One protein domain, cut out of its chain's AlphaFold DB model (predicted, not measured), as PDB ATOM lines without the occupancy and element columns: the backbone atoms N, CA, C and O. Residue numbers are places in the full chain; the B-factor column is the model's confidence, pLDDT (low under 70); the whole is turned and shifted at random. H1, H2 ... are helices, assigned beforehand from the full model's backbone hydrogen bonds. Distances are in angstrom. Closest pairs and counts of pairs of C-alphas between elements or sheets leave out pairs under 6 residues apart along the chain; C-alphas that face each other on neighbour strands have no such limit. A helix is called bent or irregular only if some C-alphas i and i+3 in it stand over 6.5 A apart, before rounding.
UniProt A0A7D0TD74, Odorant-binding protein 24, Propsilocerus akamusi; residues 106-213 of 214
ATOM      1  N   MET A 106      46.079 -26.914  11.684       59.25
ATOM      2  CA  MET A 106      45.730 -27.936  10.687       59.25
ATOM      3  C   MET A 106      44.216 -28.141  10.529       59.25
ATOM      4  O   MET A 106      43.739 -28.375   9.426       59.25
ATOM      5  N   ILE A 107      43.450 -28.036  11.617       73.44
ATOM      6  CA  ILE A 107      41.986 -28.145  11.595       73.44
ATOM      7  C   ILE A 107      41.374 -26.889  10.958       73.44
ATOM      8  O   ILE A 107      40.417 -26.985  10.195       73.44
ATOM      9  N   GLU A 108      41.950 -25.711  11.219       80.56
ATOM     10  CA  GLU A 108      41.500 -24.459  10.603       80.56
ATOM     11  C   GLU A 108      41.687 -24.473   9.079       80.56
ATOM     12  O   GLU A 108      40.825 -23.992   8.343       80.56
ATOM     13  N   GLN A 109      42.791 -25.049   8.596       86.81
ATOM     14  CA  GLN A 109      43.041 -25.177   7.164       86.81
ATOM     15  C   GLN A 109      41.991 -26.060   6.476       86.81
ATOM     16  O   GLN A 109      41.415 -25.634   5.476       86.81
ATOM     17  N   VAL A 110      41.683 -27.232   7.042       88.31
ATOM     18  CA  VAL A 110      40.654 -28.139   6.502       88.31
ATOM     19  C   VAL A 110      39.281 -27.459   6.454       88.31
ATOM     20  O   VAL A 110      38.579 -27.562   5.449       88.31
ATOM     21  N   TYR A 111      38.909 -26.696   7.490       88.06
ATOM     22  CA  TYR A 111      37.654 -25.937   7.476       88.06
ATOM     23  C   TYR A 111      37.601 -24.916   6.342       88.06
ATOM     24  O   TYR A 111      36.611 -24.874   5.613       88.06
ATOM     25  N   LYS A 112      38.667 -24.132   6.148       90.56
ATOM     26  CA  LYS A 112      38.724 -23.130   5.075       90.56
ATOM     27  C   LYS A 112      38.667 -23.763   3.690       90.56
ATOM     28  O   LYS A 112      37.993 -23.230   2.812       90.56
ATOM     29  N   GLU A 113      39.364 -24.878   3.491       92.69
ATOM     30  CA  GLU A 113      39.360 -25.605   2.219       92.69
ATOM     31  C   GLU A 113      37.951 -26.110   1.880       92.69
ATOM     32  O   GLU A 113      37.461 -25.844   0.782       92.69
ATOM     33  N   CYS A 114      37.260 -26.730   2.840       94.19
ATOM     34  CA  CYS A 114      35.893 -27.211   2.641       94.19
ATOM     35  C   CYS A 114      34.858 -26.080   2.510       94.19
ATOM     36  O   CYS A 114      33.942 -26.167   1.695       94.19
ATOM     37  N   GLN A 115      34.996 -24.977   3.253       92.50
ATOM     38  CA  GLN A 115      34.132 -23.805   3.063       92.50
ATOM     39  C   GLN A 115      34.253 -23.249   1.640       92.50
ATOM     40  O   GLN A 115      33.245 -22.941   1.004       92.50
ATOM     41  N   GLN A 116      35.482 -23.145   1.124       93.00
ATOM     42  CA  GLN A 116      35.734 -22.658  -0.230       93.00
ATOM     43  C   GLN A 116      35.232 -23.629  -1.301       93.00
ATOM     44  O   GLN A 116      34.651 -23.174  -2.286       93.00
ATOM     45  N   SER A 117      35.427 -24.942  -1.128       93.38
ATOM     46  CA  SER A 117      34.979 -25.938  -2.111       93.38
ATOM     47  C   SER A 117      33.458 -25.982  -2.229       93.38
ATOM     48  O   SER A 117      32.929 -26.064  -3.339       93.38
ATOM     49  N   GLU A 118      32.753 -25.867  -1.102       94.00
ATOM     50  CA  GLU A 118      31.294 -25.979  -1.053       94.00
ATOM     51  C   GLU A 118      30.566 -24.635  -1.156       94.00
ATOM     52  O   GLU A 118      29.338 -24.606  -1.202       94.00
ATOM     53  N   ASN A 119      31.305 -23.521  -1.245       91.88
ATOM     54  CA  ASN A 119      30.767 -22.156  -1.179       91.88
ATOM     55  C   ASN A 119      29.885 -21.933   0.064       91.88
ATOM     56  O   ASN A 119      28.832 -21.296  -0.018       91.88
ATOM     57  N   ALA A 120      30.309 -22.482   1.202       90.75
ATOM     58  CA  ALA A 120      29.597 -22.371   2.465       90.75
ATOM     59  C   ALA A 120      29.982 -21.083   3.207       90.75
ATOM     60  O   ALA A 120      31.116 -20.605   3.119       90.75
ATOM     61  N   SER A 121      29.031 -20.515   3.943       90.44
ATOM     62  CA  SER A 121      29.247 -19.351   4.798       90.44
ATOM     63  C   SER A 121      29.901 -19.729   6.135       90.44
ATOM     64  O   SER A 121      30.055 -20.905   6.479       90.44
ATOM     65  N   ASP A 122      30.296 -18.725   6.915       86.50
ATOM     66  CA  ASP A 122      30.783 -18.944   8.281       86.50
ATOM     67  C   ASP A 122      29.677 -19.457   9.213       86.50
ATOM     68  O   ASP A 122      29.950 -20.248  10.119       86.50
ATOM     69  N   ASP A 123      28.424 -19.069   8.958       85.31
ATOM     70  CA  ASP A 123      27.264 -19.546   9.712       85.31
ATOM     71  C   ASP A 123      26.996 -21.034   9.429       85.31
ATOM     72  O   ASP A 123      26.762 -21.807  10.362       85.31
ATOM     73  N   ASP A 124      27.133 -21.463   8.166       84.50
ATOM     74  CA  ASP A 124      27.030 -22.878   7.778       84.50
ATOM     75  C   ASP A 124      28.120 -23.719   8.465       84.50
ATOM     76  O   ASP A 124      27.864 -24.817   8.963       84.50
ATOM     77  N   LEU A 125      29.348 -23.192   8.550       84.31
ATOM     78  CA  LEU A 125      30.436 -23.862   9.265       84.31
ATOM     79  C   LEU A 125      30.145 -23.974  10.763       84.31
ATOM     80  O   LEU A 125      30.377 -25.028  11.356       84.31
ATOM     81  N   ALA A 126      29.633 -22.910  11.383       81.19
ATOM     82  CA  ALA A 126      29.271 -22.935  12.794       81.19
ATOM     83  C   ALA A 126      28.176 -23.976  13.082       81.19
ATOM     84  O   ALA A 126      28.284 -24.705  14.070       81.19
ATOM     85  N   SER A 127      27.171 -24.080  12.209       79.19
ATOM     86  CA  SER A 127      26.113 -25.099  12.253       79.19
ATOM     87  C   SER A 127      26.709 -26.513  12.223       79.19
ATOM     88  O   SER A 127      26.563 -27.281  13.178       79.19
ATOM     89  N   VAL A 128      27.526 -26.819  11.210       83.00
ATOM     90  CA  VAL A 128      28.152 -28.144  11.047       83.00
ATOM     91  C   VAL A 128      29.074 -28.504  12.220       83.00
ATOM     92  O   VAL A 128      29.030 -29.627  12.721       83.00
ATOM     93  N   ILE A 129      29.880 -27.560  12.719       80.25
ATOM     94  CA  ILE A 129      30.772 -27.794  13.870       80.25
ATOM     95  C   ILE A 129      29.985 -28.075  15.158       80.25
ATOM     96  O   ILE A 129      30.465 -28.804  16.029       80.25
ATOM     97  N   ASN A 130      28.790 -27.502  15.307       76.25
ATOM     98  CA  ASN A 130      27.945 -27.749  16.471       76.25
ATOM     99  C   ASN A 130      27.266 -29.129  16.434       76.25
ATOM    100  O   ASN A 130      26.661 -29.524  17.432       76.25
ATOM    101  N   GLY A 131      27.401 -29.876  15.332       74.06
ATOM    102  CA  GLY A 131      26.835 -31.214  15.175       74.06
ATOM    103  C   GLY A 131      25.320 -31.213  14.974       74.06
ATOM    104  O   GLY A 131      24.678 -32.241  15.192       74.06
ATOM    105  N   THR A 132      24.739 -30.073  14.590       79.31
ATOM    106  CA  THR A 132      23.327 -29.994  14.208       79.31
ATOM    107  C   THR A 132      23.100 -30.687  12.872       79.31
ATOM    108  O   THR A 132      24.010 -30.797  12.048       79.31
ATOM    109  N   LEU A 133      21.879 -31.177  12.657       86.88
ATOM    110  CA  LEU A 133      21.508 -31.752  11.372       86.88
ATOM    111  C   LEU A 133      21.551 -30.641  10.301       86.88
ATOM    112  O   LEU A 133      20.878 -29.626  10.484       86.88
ATOM    113  N   PRO A 134      22.331 -30.797   9.218       87.38
ATOM    114  CA  PRO A 134      22.418 -29.784   8.172       87.38
ATOM    115  C   PRO A 134      21.110 -29.703   7.377       87.38
ATOM    116  O   PRO A 134      20.617 -30.710   6.868       87.38
ATOM    117  N   GLU A 135      20.566 -28.497   7.221       88.25
ATOM    118  CA  GLU A 135      19.294 -28.268   6.530       88.25
ATOM    119  C   GLU A 135      19.518 -27.862   5.072       88.25
ATOM    120  O   GLU A 135      18.768 -28.251   4.168       88.25
ATOM    121  N   THR A 136      20.568 -27.078   4.820       91.88
ATOM    122  CA  THR A 136      20.864 -26.565   3.484       91.88
ATOM    123  C   THR A 136      21.831 -27.469   2.730       91.88
ATOM    124  O   THR A 136      22.655 -28.180   3.301       91.88
ATOM    125  N   ARG A 137      21.789 -27.412   1.392       93.44
ATOM    126  CA  ARG A 137      22.741 -28.161   0.558       93.44
ATOM    127  C   ARG A 137      24.197 -27.782   0.856       93.44
ATOM    128  O   ARG A 137      25.053 -28.660   0.818       93.44
ATOM    129  N   ALA A 138      24.464 -26.507   1.148       92.88
ATOM    130  CA  ALA A 138      25.806 -26.033   1.475       92.88
ATOM    131  C   ALA A 138      26.315 -26.677   2.770       92.88
ATOM    132  O   ALA A 138      27.408 -27.233   2.777       92.88
ATOM    133  N   GLU A 139      25.494 -26.711   3.823       91.56
ATOM    134  CA  GLU A 139      25.836 -27.366   5.092       91.56
ATOM    135  C   GLU A 139      26.045 -28.877   4.923       91.56
ATOM    136  O   GLU A 139      27.031 -29.427   5.413       91.56
ATOM    137  N   LYS A 140      25.157 -29.554   4.179       95.19
ATOM    138  CA  LYS A 140      25.267 -30.996   3.904       95.19
ATOM    139  C   LYS A 140      26.587 -31.337   3.217       95.19
ATOM    140  O   LYS A 140      27.284 -32.270   3.614       95.19
ATOM    141  N   CYS A 141      26.936 -30.576   2.181       96.56
ATOM    142  CA  CYS A 141      28.174 -30.791   1.444       96.56
ATOM    143  C   CYS A 141      29.409 -30.388   2.255       96.56
ATOM    144  O   CYS A 141      30.430 -31.073   2.180       96.56
ATOM    145  N   LEU A 142      29.313 -29.328   3.064       95.06
ATOM    146  CA  LEU A 142      30.381 -28.915   3.968       95.06
ATOM    147  C   LEU A 142      30.690 -30.031   4.970       95.06
ATOM    148  O   LEU A 142      31.847 -30.413   5.126       95.06
ATOM    149  N   MET A 143      29.658 -30.614   5.584       94.44
ATOM    150  CA  MET A 143      29.802 -31.749   6.494       94.44
ATOM    151  C   MET A 143      30.436 -32.961   5.804       94.44
ATOM    152  O   MET A 143      31.373 -33.541   6.349       94.44
ATOM    153  N   ALA A 144      29.996 -33.295   4.586       96.38
ATOM    154  CA  ALA A 144      30.600 -34.371   3.800       96.38
ATOM    155  C   ALA A 144      32.097 -34.129   3.545       96.38
ATOM    156  O   ALA A 144      32.900 -35.016   3.816       96.38
ATOM    157  N   CYS A 145      32.486 -32.923   3.117       96.56
ATOM    158  CA  CYS A 145      33.888 -32.574   2.867       96.56
ATOM    159  C   CYS A 145      34.762 -32.727   4.122       96.56
ATOM    160  O   CYS A 145      35.877 -33.255   4.064       96.56
ATOM    161  N   LEU A 146      34.250 -32.303   5.280       93.00
ATOM    162  CA  LEU A 146      34.968 -32.448   6.544       93.00
ATOM    163  C   LEU A 146      35.128 -33.914   6.924       93.00
ATOM    164  O   LEU A 146      36.221 -34.342   7.288       93.00
ATOM    165  N   TRP A 147      34.065 -34.703   6.801       94.19
ATOM    166  CA  TRP A 147      34.117 -36.126   7.107       94.19
ATOM    167  C   TRP A 147      35.045 -36.893   6.166       94.19
ATOM    168  O   TRP A 147      35.772 -37.766   6.630       94.19
ATOM    169  N   GLU A 148      35.083 -36.544   4.882       95.94
ATOM    170  CA  GLU A 148      36.047 -37.089   3.918       95.94
ATOM    171  C   GLU A 148      37.487 -36.732   4.321       95.94
ATOM    172  O   GLU A 148      38.360 -37.599   4.341       95.94
ATOM    173  N   SER A 149      37.726 -35.483   4.734       93.50
ATOM    174  CA  SER A 149      39.052 -35.001   5.153       93.50
ATOM    175  C   SER A 149      39.587 -35.715   6.400       93.50
ATOM    176  O   SER A 149      40.790 -35.949   6.513       93.50
ATOM    177  N   TYR A 150      38.701 -36.096   7.326       90.00
ATOM    178  CA  TYR A 150      39.047 -36.887   8.513       90.00
ATOM    179  C   TYR A 150      38.971 -38.406   8.285       90.00
ATOM    180  O   TYR A 150      39.233 -39.173   9.209       90.00
ATOM    181  N   GLY A 151      38.613 -38.855   7.077       93.88
ATOM    182  CA  GLY A 151      38.448 -40.272   6.746       93.88
ATOM    183  C   GLY A 151      37.218 -40.932   7.375       93.88
ATOM    184  O   GLY A 151      37.098 -42.149   7.330       93.88
ATOM    185  N   ILE A 152      36.307 -40.150   7.958       94.56
ATOM    186  CA  ILE A 152      35.033 -40.611   8.525       94.56
ATOM    187  C   ILE A 152      34.088 -41.063   7.410       94.56
ATOM    188  O   ILE A 152      33.372 -42.042   7.583       94.56
ATOM    189  N   LEU A 153      34.091 -40.368   6.269       95.94
ATOM    190  CA  LEU A 153      33.300 -40.729   5.097       95.94
ATOM    191  C   LEU A 153      34.232 -41.229   3.989       95.94
ATOM    192  O   LEU A 153      35.108 -40.499   3.534       95.94
ATOM    193  N   VAL A 154      34.039 -42.470   3.550       95.25
ATOM    194  CA  VAL A 154      34.790 -43.098   2.454       95.25
ATOM    195  C   VAL A 154      33.791 -43.783   1.531       95.25
ATOM    196  O   VAL A 154      32.914 -44.502   2.001       95.25
ATOM    197  N   ASP A 155      33.883 -43.535   0.223       94.38
ATOM    198  CA  ASP A 155      32.950 -44.075  -0.781       94.38
ATOM    199  C   ASP A 155      31.466 -43.823  -0.436       94.38
ATOM    200  O   ASP A 155      30.606 -44.693  -0.587       94.38
ATOM    201  N   ASN A 156      31.161 -42.616   0.059       95.69
ATOM    202  CA  ASN A 156      29.836 -42.210   0.542       95.69
ATOM    203  C   ASN A 156      29.286 -43.102   1.668       95.69
ATOM    204  O   ASN A 156      28.066 -43.230   1.798       95.69
ATOM    205  N   LYS A 157      30.148 -43.733   2.465       95.31
ATOM    206  CA  LYS A 157      29.781 -44.565   3.614       95.31
ATOM    207  C   LYS A 157      30.581 -44.182   4.843       95.31
ATOM    208  O   LYS A 157      31.691 -43.663   4.736       95.31
ATOM    209  N   LEU A 158      30.018 -44.471   6.010       95.50
ATOM    210  CA  LEU A 158      30.709 -44.278   7.274       95.50
ATOM    211  C   LEU A 158      31.851 -45.299   7.398       95.50
ATOM    212  O   LEU A 158      31.625 -46.509   7.383       95.50
ATOM    213  N   SER A 159      33.085 -44.815   7.510       96.12
ATOM    214  CA  SER A 159      34.261 -45.644   7.755       96.12
ATOM    215  C   SER A 159      34.294 -46.071   9.215       96.12
ATOM    216  O   SER A 159      34.266 -45.231  10.116       96.12
ATOM    217  N   TYR A 160      34.423 -47.380   9.440       92.88
ATOM    218  CA  TYR A 160      34.602 -47.932  10.778       92.88
ATOM    219  C   TYR A 160      35.840 -47.336  11.453       92.88
ATOM    220  O   TYR A 160      35.762 -46.782  12.547       92.88
ATOM    221  N   GLU A 161      36.982 -47.411  10.772       93.56
ATOM    222  CA  GLU A 161      38.266 -46.942  11.277       93.56
ATOM    223  C   GLU A 161      38.279 -45.422  11.453       93.56
ATOM    224  O   GLU A 161      38.705 -44.933  12.499       93.56
ATOM    225  N   GLY A 162      37.783 -44.680  10.459       93.19
ATOM    226  CA  GLY A 162      37.770 -43.220  10.490       93.19
ATOM    227  C   GLY A 162      36.889 -42.663  11.599       93.19
ATOM    228  O   GLY A 162      37.329 -41.816  12.376       93.19
ATOM    229  N   TYR A 163      35.663 -43.173  11.734       91.81
ATOM    230  CA  TYR A 163      34.755 -42.730  12.790       91.81
ATOM    231  C   TYR A 163      35.243 -43.144  14.182       91.81
ATOM    232  O   TYR A 163      35.178 -42.348  15.122       91.81
ATOM    233  N   TYR A 164      35.787 -44.359  14.329       90.94
ATOM    234  CA  TYR A 164      36.343 -44.811  15.603       90.94
ATOM    235  C   TYR A 164      37.527 -43.945  16.048       90.94
ATOM    236  O   TYR A 164      37.533 -43.463  17.179       90.94
ATOM    237  N   GLU A 165      38.509 -43.695  15.177       91.44
ATOM    238  CA  GLU A 165      39.665 -42.857  15.525       91.44
ATOM    239  C   GLU A 165      39.273 -41.387  15.741       91.44
ATOM    240  O   GLU A 165      39.855 -40.728  16.603       91.44
ATOM    241  N   PHE A 166      38.243 -40.889  15.049       88.50
ATOM    242  CA  PHE A 166      37.690 -39.559  15.303       88.50
ATOM    243  C   PHE A 166      37.028 -39.450  16.687       88.50
ATOM    244  O   PHE A 166      37.236 -38.470  17.404       88.50
ATOM    245  N   MET A 167      36.266 -40.468  17.100       85.81
ATOM    246  CA  MET A 167      35.520 -40.457  18.363       85.81
ATOM    247  C   MET A 167      36.327 -40.945  19.570       85.81
ATOM    248  O   MET A 167      35.987 -40.636  20.710       85.81
ATOM    249  N   LYS A 168      37.426 -41.668  19.372       85.12
ATOM    250  CA  LYS A 168      38.268 -42.203  20.451       85.12
ATOM    251  C   LYS A 168      38.842 -41.138  21.399       85.12
ATOM    252  O   LYS A 168      38.764 -41.351  22.607       85.12
ATOM    253  N   PRO A 169      39.355 -39.974  20.946       82.62
ATOM    254  CA  PRO A 169      39.754 -38.888  21.848       82.62
ATOM    255  C   PRO A 169      38.588 -38.318  22.665       82.62
ATOM    256  O   PRO A 169      38.802 -37.778  23.753       82.62
ATOM    257  N   VAL A 170      37.371 -38.427  22.124       79.00
ATOM    258  CA  VAL A 170      36.128 -37.977  22.751       79.00
ATOM    259  C   VAL A 170      35.738 -38.979  23.839       79.00
ATOM    260  O   VAL A 170      35.693 -38.608  25.001       79.00
ATOM    261  N   VAL A 171      35.551 -40.262  23.527       81.44
ATOM    262  CA  VAL A 171      35.099 -41.255  24.523       81.44
ATOM    263  C   VAL A 171      36.192 -41.717  25.494       81.44
ATOM    264  O   VAL A 171      35.886 -42.131  26.612       81.44
ATOM    265  N   GLY A 172      37.468 -41.627  25.109       85.94
ATOM    266  CA  GLY A 172      38.584 -42.163  25.888       85.94
ATOM    267  C   GLY A 172      38.422 -43.661  26.162       85.94
ATOM    268  O   GLY A 172      38.110 -44.431  25.259       85.94
ATOM    269  N   ASP A 173      38.603 -44.056  27.423       84.75
ATOM    270  CA  ASP A 173      38.438 -45.441  27.887       84.75
ATOM    271  C   ASP A 173      37.020 -45.730  28.432       84.75
ATOM    272  O   ASP A 173      36.807 -46.732  29.118       84.75
ATOM    273  N   ASP A 174      36.039 -44.848  28.188       84.81
ATOM    274  CA  ASP A 174      34.664 -45.053  28.648       84.81
ATOM    275  C   ASP A 174      34.009 -46.223  27.904       84.81
ATOM    276  O   ASP A 174      33.661 -46.125  26.726       84.81
ATOM    277  N   THR A 175      33.800 -47.333  28.610       88.69
ATOM    278  CA  THR A 175      33.170 -48.541  28.066       88.69
ATOM    279  C   THR A 175      31.800 -48.293  27.445       88.69
ATOM    280  O   THR A 175      31.470 -48.961  26.468       88.69
ATOM    281  N   ASP A 176      30.998 -47.372  27.985       86.62
ATOM    282  CA  ASP A 176      29.668 -47.099  27.430       86.62
ATOM    283  C   ASP A 176      29.767 -46.241  26.161       86.62
ATOM    284  O   ASP A 176      29.071 -46.506  25.185       86.62
ATOM    285  N   GLY A 177      30.710 -45.295  26.122       83.81
ATOM    286  CA  GLY A 177      31.029 -44.530  24.915       83.81
ATOM    287  C   GLY A 177      31.577 -45.406  23.785       83.81
ATOM    288  O   GLY A 177      31.169 -45.257  22.636       83.81
ATOM    289  N   ILE A 178      32.446 -46.369  24.103       88.56
ATOM    290  CA  ILE A 178      32.977 -47.326  23.120       88.56
ATOM    291  C   ILE A 178      31.859 -48.210  22.551       88.56
ATOM    292  O   ILE A 178      31.811 -48.417  21.340       88.56
ATOM    293  N   LYS A 179      30.943 -48.706  23.395       90.81
ATOM    294  CA  LYS A 179      29.779 -49.482  22.932       90.81
ATOM    295  C   LYS A 179      28.867 -48.658  22.033       90.81
ATOM    296  O   LYS A 179      28.427 -49.170  21.014       90.81
ATOM    297  N   LEU A 180      28.627 -47.392  22.374       89.06
ATOM    298  CA  LEU A 180      27.816 -46.503  21.547       89.06
ATOM    299  C   LEU A 180      28.448 -46.279  20.166       89.06
ATOM    300  O   LEU A 180      27.746 -46.317  19.163       89.06
ATOM    301  N   ILE A 181      29.773 -46.101  20.088       90.62
ATOM    302  CA  ILE A 181      30.471 -46.023  18.793       90.62
ATOM    303  C   ILE A 181      30.251 -47.307  17.985       90.62
ATOM    304  O   ILE A 181      29.981 -47.231  16.790       90.62
ATOM    305  N   GLN A 182      30.352 -48.476  18.623       93.00
ATOM    306  CA  GLN A 182      30.109 -49.759  17.957       93.00
ATOM    307  C   GLN A 182      28.667 -49.870  17.453       93.00
ATOM    308  O   GLN A 182      28.466 -50.206  16.292       93.00
ATOM    309  N   GLU A 183      27.682 -49.514  18.275       93.75
ATOM    310  CA  GLU A 183      26.262 -49.523  17.906       93.75
ATOM    311  C   GLU A 183      25.965 -48.582  16.729       93.75
ATOM    312  O   GLU A 183      25.248 -48.954  15.799       93.75
ATOM    313  N   ILE A 184      26.571 -47.391  16.721       93.38
ATOM    314  CA  ILE A 184      26.487 -46.443  15.603       93.38
ATOM    315  C   ILE A 184      27.081 -47.046  14.330       93.38
ATOM    316  O   ILE A 184      26.466 -46.968  13.270       93.38
ATOM    317  N   LEU A 185      28.266 -47.649  14.416       93.69
ATOM    318  CA  LEU A 185      28.932 -48.245  13.259       93.69
ATOM    319  C   LEU A 185      28.155 -49.440  12.699       93.69
ATOM    320  O   LEU A 185      28.063 -49.589  11.484       93.69
ATOM    321  N   GLU A 186      27.555 -50.254  13.565       94.69
ATOM    322  CA  GLU A 186      26.713 -51.389  13.174       94.69
ATOM    323  C   GLU A 186      25.381 -50.945  12.554       94.69
ATOM    324  O   GLU A 186      24.901 -51.575  11.614       94.69
ATOM    325  N   THR A 187      24.787 -49.858  13.051       94.38
ATOM    326  CA  THR A 187      23.446 -49.415  12.630       94.38
ATOM    327  C   THR A 187      23.488 -48.450  11.445       94.38
ATOM    328  O   THR A 187      22.691 -48.568  10.515       94.38
ATOM    329  N   CYS A 188      24.415 -47.492  11.462       95.44
ATOM    330  CA  CYS A 188      24.506 -46.412  10.478       95.44
ATOM    331  C   CYS A 188      25.578 -46.663   9.404       95.44
ATOM    332  O   CYS A 188      25.599 -45.955   8.398       95.44
ATOM    333  N   GLY A 189      26.454 -47.662   9.585       93.31
ATOM    334  CA  GLY A 189      27.593 -47.941   8.700       93.31
ATOM    335  C   GLY A 189      27.229 -48.203   7.236       93.31
ATOM    336  O   GLY A 189      27.942 -47.788   6.322       93.31
ATOM    337  N   ASP A 190      26.088 -48.853   7.007       93.81
ATOM    338  CA  ASP A 190      25.618 -49.225   5.670       93.81
ATOM    339  C   ASP A 190      24.797 -48.134   4.969       93.81
ATOM    340  O   ASP A 190      24.453 -48.280   3.788       93.81
ATOM    341  N   ILE A 191      24.490 -47.032   5.661       95.00
ATOM    342  CA  ILE A 191      23.773 -45.908   5.065       95.00
ATOM    343  C   ILE A 191      24.654 -45.288   3.986       95.00
ATOM    344  O   ILE A 191      25.812 -44.941   4.202       95.00
ATOM    345  N   THR A 192      24.083 -45.164   2.792       96.12
ATOM    346  CA  THR A 192      24.776 -44.580   1.653       96.12
ATOM    347  C   THR A 192      23.809 -43.887   0.707       96.12
ATOM    348  O   THR A 192      22.620 -44.220   0.628       96.12
ATOM    349  N   ASN A 193      24.327 -42.924  -0.043       96.75
ATOM    350  CA  ASN A 193      23.606 -42.199  -1.075       96.75
ATOM    351  C   ASN A 193      24.545 -41.935  -2.267       96.75
ATOM    352  O   ASN A 193      25.737 -41.695  -2.058       96.75
ATOM    353  N   PRO A 194      24.045 -41.959  -3.519       95.62
ATOM    354  CA  PRO A 194      24.823 -41.510  -4.674       95.62
ATOM    355  C   PRO A 194      25.376 -40.083  -4.545       95.62
ATOM    356  O   PRO A 194      26.464 -39.812  -5.048       95.62
ATOM    357  N   ASP A 195      24.651 -39.178  -3.882       96.44
ATOM    358  CA  ASP A 195      25.150 -37.841  -3.542       96.44
ATOM    359  C   ASP A 195      25.855 -37.893  -2.176       96.44
ATOM    360  O   ASP A 195      25.224 -38.203  -1.163       96.44
ATOM    361  N   ARG A 196      27.158 -37.578  -2.141       95.62
ATOM    362  CA  ARG A 196      27.968 -37.576  -0.909       95.62
ATOM    363  C   ARG A 196      27.394 -36.659   0.171       95.62
ATOM    364  O   ARG A 196      27.446 -37.004   1.349       95.62
ATOM    365  N   CYS A 197      26.795 -35.534  -0.225       96.75
ATOM    366  CA  CYS A 197      26.237 -34.555   0.700       96.75
ATOM    367  C   CYS A 197      24.997 -35.121   1.403       96.75
ATOM    368  O   CYS A 197      24.851 -35.022   2.617       96.75
ATOM    369  N   GLU A 198      24.129 -35.780   0.633       96.88
ATOM    370  CA  GLU A 198      22.951 -36.467   1.170       96.88
ATOM    371  C   GLU A 198      23.332 -37.743   1.930       96.88
ATOM    372  O   GLU A 198      22.577 -38.213   2.774       96.88
ATOM    373  N   SER A 199      24.483 -38.348   1.621       96.62
ATOM    374  CA  SER A 199      24.986 -39.483   2.395       96.62
ATOM    375  C   SER A 199      25.390 -39.045   3.797       96.62
ATOM    376  O   SER A 199      24.942 -39.635   4.778       96.62
ATOM    377  N   ALA A 200      26.175 -37.966   3.895       95.00
ATOM    378  CA  ALA A 200      26.598 -37.406   5.172       95.00
ATOM    379  C   ALA A 200      25.396 -37.008   6.044       95.00
ATOM    380  O   ALA A 200      25.355 -37.369   7.215       95.00
ATOM    381  N   GLU A 201      24.391 -36.334   5.474       95.69
ATOM    382  CA  GLU A 201      23.165 -35.969   6.199       95.69
ATOM    383  C   GLU A 201      22.428 -37.191   6.761       95.69
ATOM    384  O   GLU A 201      22.165 -37.231   7.959       95.69
ATOM    385  N   LYS A 202      22.150 -38.212   5.945       96.25
ATOM    386  CA  LYS A 202      21.440 -39.417   6.408       96.25
ATOM    387  C   LYS A 202      22.204 -40.187   7.476       96.25
ATOM    388  O   LYS A 202      21.607 -40.747   8.393       96.25
ATOM    389  N   ILE A 203      23.528 -40.246   7.347       95.38
ATOM    390  CA  ILE A 203      24.386 -40.854   8.364       95.38
ATOM    391  C   ILE A 203      24.303 -40.032   9.657       95.38
ATOM    392  O   ILE A 203      24.100 -40.614  10.720       95.38
ATOM    393  N   GLN A 204      24.393 -38.700   9.579       93.56
ATOM    394  CA  GLN A 204      24.267 -37.823  10.747       93.56
ATOM    395  C   GLN A 204      22.897 -37.957  11.414       93.56
ATOM    396  O   GLN A 204      22.824 -38.058  12.634       93.56
ATOM    397  N   GLU A 205      21.819 -38.009  10.636       94.00
ATOM    398  CA  GLU A 205      20.465 -38.237  11.141       94.00
ATOM    399  C   GLU A 205      20.380 -39.556  11.924       94.00
ATOM    400  O   GLU A 205      19.862 -39.585  13.039       94.00
ATOM    401  N   CYS A 206      20.953 -40.636  11.387       94.44
ATOM    402  CA  CYS A 206      21.019 -41.926  12.075       94.44
ATOM    403  C   CYS A 206      21.831 -41.856  13.380       94.44
ATOM    404  O   CYS A 206      21.402 -42.378  14.408       94.44
ATOM    405  N   ILE A 207      22.978 -41.166  13.368       91.56
ATOM    406  CA  ILE A 207      23.801 -40.955  14.567       91.56
ATOM    407  C   ILE A 207      23.014 -40.184  15.633       91.56
ATOM    408  O   ILE A 207      23.040 -40.557  16.809       91.56
ATOM    409  N   LEU A 208      22.294 -39.130  15.241       89.69
ATOM    410  CA  LEU A 208      21.465 -38.340  16.152       89.69
ATOM    411  C   LEU A 208      20.376 -39.201  16.799       89.69
ATOM    412  O   LEU A 208      20.255 -39.187  18.016       89.69
ATOM    413  N   GLN A 209      19.688 -40.061  16.046       90.38
ATOM    414  CA  GLN A 209      18.671 -40.965  16.609       90.38
ATOM    415  C   GLN A 209      19.215 -41.915  17.692       90.38
ATOM    416  O   GLN A 209      18.492 -42.269  18.623       90.38
ATOM    417  N   LEU A 210      20.484 -42.324  17.596       86.62
ATOM    418  CA  LEU A 210      21.141 -43.184  18.591       86.62
ATOM    419  C   LEU A 210      21.731 -42.396  19.769       86.62
ATOM    420  O   LEU A 210      21.916 -42.941  20.856       86.62
ATOM    421  N   THR A 211      22.033 -41.114  19.567       79.12
ATOM    422  CA  THR A 211      22.673 -40.244  20.570       79.12
ATOM    423  C   THR A 211      21.686 -39.324  21.295       79.12
ATOM    424  O   THR A 211      22.023 -38.795  22.353       79.12
ATOM    425  N   GLU A 212      20.451 -39.201  20.800       64.06
ATOM    426  CA  GLU A 212      19.339 -38.452  21.406       64.06
ATOM    427  C   GLU A 212      18.801 -39.073  22.708       64.06
ATOM    428  O   GLU A 212      17.979 -38.465  23.395       64.06
ATOM    429  N   PHE A 213      19.306 -40.238  23.124       45.06
ATOM    430  CA  PHE A 213      19.077 -40.779  24.465       45.06
ATOM    431  C   PHE A 213      19.990 -40.093  25.502       45.06
ATOM    432  O   PHE A 213      20.900 -40.704  26.070       45.06
TER     433      PHE A 213
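Overview. This is residues 106 to 213 of the 214 residues of the protein "Odorant-binding protein 24" of Propsilocerus akamusi (UniProt A0A7D0TD74). Two groups of helices are bridged by a third part: H1 and H2 pack on H3 at one end, H4 and H5 form a helical hairpin at the other, and the longest helix, H6, begins against H3 and runs on to H5. The helices mostly cross one another, with only H4 and H5 at a shallow tilt among the touching pairs. The printed part has 108 residues with six named helices, H1 to H6 in order along the chain, and no named strand, and the class is all helix. It is compact, with a radius of gyration of the C-alphas of 13.3 A, and rounded, spanning 39 by 29 by 25 A.

Arrangement. H1, residues 106 to 118, and H2, residues 122 to 129, only just touch, with 3 pairs of C-alphas within 8 A; the closest are those of Gln 115 and Leu 125, 7.2 A apart. H3, residues 137 to 149, is the hub, touching three other helices. H1 touches it at a steep tilt of 40 degrees, opposite ways, the closest C-alphas being those of Cys 114 and Cys 145, 5.7 A apart. H2 touches H3 at a steep tilt of 55 degrees, the same way, closest at the C-alphas of Asp 124 and Glu 139, 5.4 A apart. H4, residues 160 to 171, is near H3, with 5 pairs of C-alphas within 10 A. H4 is irregular, but only just: C-alphas 166 and 169 are 6.9 A apart. H4 and H5, residues 175 to 188, are a hairpin at a shallow tilt of 31 degrees, opposite ways; the closest C-alphas, of Val 171 and Gly 177, are 5.2 A apart. H6, residues 196 to 211, touches H3 with its residues 196 to 201 alone, about perpendicular at 83 degrees; the closest C-alphas, of Cys 141 and Cys 197, are 4.3 A apart. H5 and H6 are also a hairpin, at a steep tilt of 43 degrees, closest at the C-alphas of Cys 188 and Cys 206, 5.9 A apart. H1 and H5 are apart, as are H4 and H6. Every O i to N i+4 pair is within hydrogen-bond range in H1, H2, H3, H5 and H6, and 6 of 8 are in H4.

Along the chain. H1 begins at C-alpha 106, (45.730, -27.936, 10.687), and is 18.7 A long; H2 is 10.5 A, H3 18.3 A and H4 15.3 A. H5 is 19.7 A long, and H6, 22.3 A, ends at C-alpha 211, (22.673, -40.244, 20.570). Between H3 and H4, residues 153 to 154 pair antiparallel with residues 157 to 158.

Size, cuts and confidence. The two farthest C-alphas, of Asn 119 and Thr 175, are 39.5 A apart. The printed part has no cut and no long link; the links H1 to H2 and H4 to H5 are tight. The mean pLDDT of the printed part is 89.6, and residues 106, 212 and 213 are under 70.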